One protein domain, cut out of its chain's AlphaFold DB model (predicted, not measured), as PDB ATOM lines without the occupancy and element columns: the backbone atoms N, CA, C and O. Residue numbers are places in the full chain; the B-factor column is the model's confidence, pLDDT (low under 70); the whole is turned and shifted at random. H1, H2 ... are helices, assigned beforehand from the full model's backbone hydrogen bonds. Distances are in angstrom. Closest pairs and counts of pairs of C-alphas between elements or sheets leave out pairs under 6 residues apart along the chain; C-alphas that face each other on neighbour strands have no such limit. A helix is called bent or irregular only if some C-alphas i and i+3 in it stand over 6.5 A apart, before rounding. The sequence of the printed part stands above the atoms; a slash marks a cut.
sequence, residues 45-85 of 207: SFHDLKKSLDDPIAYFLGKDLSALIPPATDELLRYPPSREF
ATOM      1  N   SER A  45     171.670 147.157 166.003       84.88
ATOM      2  CA  SER A  45     170.315 147.346 166.525       84.88
ATOM      3  C   SER A  45     169.876 148.813 166.418       84.88
ATOM      4  O   SER A  45     170.686 149.732 166.553       84.88
ATOM      5  N   PHE A  46     168.570 149.068 166.292       83.56
ATOM      6  CA  PHE A  46     168.034 150.438 166.318       83.56
ATOM      7  C   PHE A  46     168.456 151.220 167.578       83.56
ATOM      8  O   PHE A  46     168.654 152.435 167.540       83.56
ATOM      9  N   HIS A  47     168.598 150.531 168.717       84.69
ATOM     10  CA  HIS A  47     169.044 151.150 169.962       84.69
ATOM     11  C   HIS A  47     170.520 151.562 169.904       84.69
ATOM     12  O   HIS A  47     170.878 152.629 170.406       84.69
ATOM     13  N   ASP A  48     171.365 150.737 169.291       89.81
ATOM     14  CA  ASP A  48     172.805 150.976 169.223       89.81
ATOM     15  C   ASP A  48     173.196 151.946 168.110       89.81
ATOM     16  O   ASP A  48     174.173 152.672 168.281       89.81
ATOM     17  N   LEU A  49     172.366 152.100 167.072       89.19
ATOM     18  CA  LEU A  49     172.541 153.146 166.057       89.19
ATOM     19  C   LEU A  49     172.621 154.555 166.644       89.19
ATOM     20  O   LEU A  49     173.340 155.411 166.137       89.19
ATOM     21  N   LYS A  50     171.922 154.812 167.754       89.44
ATOM     22  CA  LYS A  50     171.996 156.104 168.458       89.44
ATOM     23  C   LYS A  50     173.403 156.424 168.965       89.44
ATOM     24  O   LYS A  50     173.667 157.575 169.301       89.44
ATOM     25  N   LYS A  51     174.262 155.410 169.086       90.81
ATOM     26  CA  LYS A  51     175.635 155.506 169.588       90.81
ATOM     27  C   LYS A  51     176.670 155.369 168.473       90.81
ATOM     28  O   LYS A  51     177.757 155.910 168.640       90.81
ATOM     29  N   SER A  52     176.372 154.612 167.414       89.94
ATOM     30  CA  SER A  52     177.335 154.314 166.346       89.94
ATOM     31  C   SER A  52     177.320 155.320 165.199       89.94
ATOM     32  O   SER A  52     178.374 155.573 164.626       89.94
ATOM     33  N   LEU A  53     176.169 155.935 164.902       90.75
ATOM     34  CA  LEU A  53     176.061 156.920 163.827       90.75
ATOM     35  C   LEU A  53     176.908 158.170 164.100       90.75
ATOM     36  O   LEU A  53     176.925 158.683 165.218       90.75
ATOM     37  N   ASP A  54     177.510 158.718 163.040       91.69
ATOM     38  CA  ASP A  54     178.257 159.983 163.094       91.69
ATOM     39  C   ASP A  54     177.370 161.166 163.532       91.69
ATOM     40  O   ASP A  54     177.801 162.032 164.292       91.69
ATOM     41  N   ASP A  55     176.119 161.200 163.056       92.06
ATOM     42  CA  ASP A  55     175.122 162.220 163.404       92.06
ATOM     43  C   ASP A  55     173.739 161.578 163.654       92.06
ATOM     44  O   ASP A  55     172.859 161.576 162.781       92.06
ATOM     45  N   PRO A  56     173.521 161.000 164.851       91.12
ATOM     46  CA  PRO A  56     172.271 160.320 165.177       91.12
ATOM     47  C   PRO A  56     171.096 161.302 165.269       91.12
ATOM     48  O   PRO A  56     169.958 160.924 164.994       91.12
ATOM     49  N   ILE A  57     171.343 162.567 165.623       92.50
ATOM     50  CA  ILE A  57     170.286 163.580 165.710       92.50
ATOM     51  C   ILE A  57     169.758 163.898 164.316       92.50
ATOM     52  O   ILE A  57     168.548 163.839 164.111       92.50
ATOM     53  N   ALA A  58     170.632 164.151 163.339       91.50
ATOM     54  CA  ALA A  58     170.185 164.389 161.973       91.50
ATOM     55  C   ALA A  58     169.439 163.183 161.382       91.50
ATOM     56  O   ALA A  58     168.449 163.373 160.678       91.50
ATOM     57  N   TYR A  59     169.875 161.959 161.691       89.56
ATOM     58  CA  TYR A  59     169.244 160.739 161.182       89.56
ATOM     59  C   TYR A  59     167.846 160.480 161.772       89.56
ATOM     60  O   TYR A  59     166.908 160.153 161.037       89.56
ATOM     61  N   PHE A  60     167.691 160.622 163.094       89.44
ATOM     62  CA  PHE A  60     166.435 160.315 163.786       89.44
ATOM     63  C   PHE A  60     165.484 161.501 163.900       89.44
ATOM     64  O   PHE A  60     164.279 161.291 163.947       89.44
ATOM     65  N   LEU A  61     165.992 162.728 163.993       91.81
ATOM     66  CA  LEU A  61     165.177 163.917 164.245       91.81
ATOM     67  C   LEU A  61     165.203 164.927 163.095       91.81
ATOM     68  O   LEU A  61     164.361 165.819 163.069       91.81
ATOM     69  N   GLY A  62     166.126 164.783 162.142       91.94
ATOM     70  CA  GLY A  62     166.402 165.800 161.133       91.94
ATOM     71  C   GLY A  62     167.391 166.849 161.633       91.94
ATOM     72  O   GLY A  62     167.475 167.139 162.827       91.94
ATOM     73  N   LYS A  63     168.158 167.437 160.707       91.94
ATOM     74  CA  LYS A  63     169.175 168.464 161.024       91.94
ATOM     75  C   LYS A  63     168.585 169.695 161.718       91.94
ATOM     76  O   LYS A  63     169.277 170.385 162.457       91.94
ATOM     77  N   ASP A  64     167.315 169.958 161.460       91.88
ATOM     78  CA  ASP A  64     166.503 171.052 161.982       91.88
ATOM     79  C   ASP A  64     165.481 170.587 163.033       91.88
ATOM     80  O   ASP A  64     164.598 171.352 163.412       91.88
ATOM     81  N   LEU A  65     165.595 169.341 163.509       92.38
ATOM     82  CA  LEU A  65     164.631 168.697 164.403       92.38
ATOM     83  C   LEU A  65     163.212 168.611 163.815       92.38
ATOM     84  O   LEU A  65     162.234 168.552 164.562       92.38
ATOM     85  N   SER A  66     163.090 168.580 162.486       88.81
ATOM     86  CA  SER A  66     161.814 168.484 161.768       88.81
ATOM     87  C   SER A  66     160.957 167.287 162.167       88.81
ATOM     88  O   SER A  66     159.742 167.381 162.045       88.81
ATOM     89  N   ALA A  67     161.515 166.195 162.700       90.19
ATOM     90  CA  ALA A  67     160.719 165.067 163.196       90.19
ATOM     91  C   ALA A  67     159.976 165.367 164.512       90.19
ATOM     92  O   ALA A  67     159.071 164.621 164.886       90.19
ATOM     93  N   LEU A  68     160.356 166.418 165.247       91.12
ATOM     94  CA  LEU A  68     159.686 166.784 166.491       91.12
ATOM     95  C   LEU A  68     158.348 167.457 166.194       91.12
ATOM     96  O   LEU A  68     158.268 168.422 165.433       91.12
ATOM     97  N   ILE A  69     157.304 166.975 166.860       90.38
ATOM     98  CA  ILE A  69     155.982 167.591 166.829       90.38
ATOM     99  C   ILE A  69     155.963 168.716 167.874       90.38
ATOM    100  O   ILE A  69     156.174 168.442 169.062       90.38
ATOM    101  N   PRO A  70     155.750 169.983 167.473       88.19
ATOM    102  CA  PRO A  70     155.644 171.082 168.420       88.19
ATOM    103  C   PRO A  70     154.447 170.901 169.365       88.19
ATOM    104  O   PRO A  70     153.442 170.301 168.985       88.19
ATOM    105  N   PRO A  71     154.500 171.453 170.588       87.69
ATOM    106  CA  PRO A  71     153.320 171.487 171.441       87.69
ATOM    107  C   PRO A  71     152.191 172.289 170.768       87.69
ATOM    108  O   PRO A  71     152.454 173.264 170.065       87.69
ATOM    109  N   ALA A  72     150.941 171.910 171.049       88.38
ATOM    110  CA  ALA A  72     149.720 172.561 170.555       88.38
ATOM    111  C   ALA A  72     149.444 172.443 169.041       88.38
ATOM    112  O   ALA A  72     148.706 173.260 168.493       88.38
ATOM    113  N   THR A  73     149.995 171.429 168.368       89.38
ATOM    114  CA  THR A  73     149.525 171.022 167.036       89.38
ATOM    115  C   THR A  73     148.494 169.896 167.149       89.38
ATOM    116  O   THR A  73     148.481 169.148 168.127       89.38
ATOM    117  N   ASP A  74     147.656 169.752 166.121       85.06
ATOM    118  CA  ASP A  74     146.731 168.616 165.982       85.06
ATOM    119  C   ASP A  74     147.408 167.383 165.343       85.06
ATOM    120  O   ASP A  74     146.759 166.380 165.043       85.06
ATOM    121  N   GLU A  75     148.720 167.448 165.094       84.81
ATOM    122  CA  GLU A  75     149.477 166.364 164.474       84.81
ATOM    123  C   GLU A  75     149.816 165.295 165.515       84.81
ATOM    124  O   GLU A  75     150.512 165.553 166.492       84.81
ATOM    125  N   LEU A  76     149.327 164.074 165.296       79.56
ATOM    126  CA  LEU A  76     149.527 162.961 166.229       79.56
ATOM    127  C   LEU A  76     150.840 162.207 165.996       79.56
ATOM    128  O   LEU A  76     151.410 161.657 166.936       79.56
ATOM    129  N   LEU A  77     151.297 162.137 164.745       80.25
ATOM    130  CA  LEU A  77     152.436 161.322 164.343       80.25
ATOM    131  C   LEU A  77     153.189 161.995 163.200       80.25
ATOM    132  O   LEU A  77     152.584 162.369 162.197       80.25
ATOM    133  N   ARG A  78     154.515 162.052 163.339       85.38
ATOM    134  CA  ARG A  78     155.441 162.515 162.311       85.38
ATOM    135  C   ARG A  78     156.534 161.480 162.108       85.38
ATOM    136  O   ARG A  78     157.135 161.013 163.077       85.38
ATOM    137  N   TYR A  79     156.795 161.124 160.857       84.56
ATOM    138  CA  TYR A  79     157.919 160.254 160.532       84.56
ATOM    139  C   TYR A  79     159.235 161.041 160.554       84.56
ATOM    140  O   TYR A  79     159.256 162.214 160.177       84.56
ATOM    141  N   PRO A  80     160.345 160.418 160.979       85.12
ATOM    142  CA  PRO A  80     161.653 161.042 160.860       85.12
ATOM    143  C   PRO A  80     162.058 161.170 159.381       85.12
ATOM    144  O   PRO A  80     161.592 160.374 158.562       85.12
ATOM    145  N   PRO A  81     162.968 162.093 159.017       82.81
ATOM    146  CA  PRO A  81     163.406 162.262 157.626       82.81
ATOM    147  C   PRO A  81     163.966 160.986 156.985       82.81
ATOM    148  O   PRO A  81     163.745 160.724 155.808       82.81
ATOM    149  N   SER A  82     164.610 160.117 157.772       84.69
ATOM    150  CA  SER A  82     165.065 158.788 157.326       84.69
ATOM    151  C   SER A  82     163.933 157.868 156.842       84.69
ATOM    152  O   SER A  82     164.187 156.864 156.181       84.69
ATOM    153  N   ARG A  83     162.678 158.211 157.142       86.06
ATOM    154  CA  ARG A  83     161.462 157.453 156.838       86.06
ATOM    155  C   ARG A  83     160.473 158.252 155.982       86.06
ATOM    156  O   ARG A  83     159.340 157.817 155.801       86.06
ATOM    157  N   GLU A  84     160.896 159.385 155.417       80.50
ATOM    158  CA  GLU A  84     160.068 160.251 154.560       80.50
ATOM    159  C   GLU A  84     159.522 159.505 153.331       80.50
ATOM    160  O   GLU A  84     158.427 159.792 152.855       80.50
ATOM    161  N   PHE A  85     160.228 158.464 152.878       81.75
ATOM    162  CA  PHE A  85     159.790 157.615 151.772       81.75
ATOM    163  C   PHE A  85     158.416 156.962 152.013       81.75
ATOM    164  O   PHE A  85     157.747 156.603 151.049       81.75
TER     165      PHE A  85
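AT A GLANCE: This is residues 45 to 85 of the 207 residues of an uncharacterized protein of Candidatus Methanofishera endochildressiae (UniProt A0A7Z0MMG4). What shape do these atoms make? Three short helices and a long loop make an elongated model: H1 stands at one end, H2 follows it toward the middle with H3 packed on H2, and the long loop from H2 to H3 runs away to the other end and folds back, with residues 70 to 76 sticking out there. What is it built of? The printed part has 41 residues with three named helices, in the order H1, H2, H3, and no named strand; its class is all helix, though 18 residues, under half, are in named elements. How spread out is it? It is loose, with a radius of gyration of the C-alphas of 11.4 A and spans of 34 by 18 by 17 A.

HOW THE PARTS SIT: What is near the longest helix, H1, residues 46 to 52? H2, residues 56 to 61, is close but not clearly touching: their closest C-alphas, of Lys 50 and Pro 56, are 5.3 A apart. They run opposite ways at a steep tilt of 43 degrees. Where is H3, residues 81 to 85? It touches H2, the closest C-alphas being those of Tyr 59 and Ser 82, 6.0 A apart; H1 and H3 are apart. How do the backbones run? In H2 every O i to N i+4 pair is within hydrogen-bond range; in H1 1 of 3 are, beside 2 of 4 O i to N i+3 pairs, and in H3 0 of 1, beside 1 of 2.

IN THESE COORDINATES: Where does H1 begin, and how long is it? C-alpha 46 is at (168.034, 150.438, 166.318), and H1 measures 10.1 A from first to last C-alpha. What of H2 and H3? H2 measures 8.0 A and H3 8.3 A, ending with C-alpha 85 at (159.790, 157.615, 151.772). H3 is irregular: C-alphas 82 and 85 are 7.7 A apart.

THE WHOLE: Which C-alphas are farthest apart? Those of Ser 52 and Asp 74, at 33.8 A. Are there cuts or long links? The printed part has no cut; the link from H1 to H2 is tight, and that from H2 to H3, 19 residues, is long. How confident is the model? The mean pLDDT of the printed part is 87.9, and no printed residue is under 70.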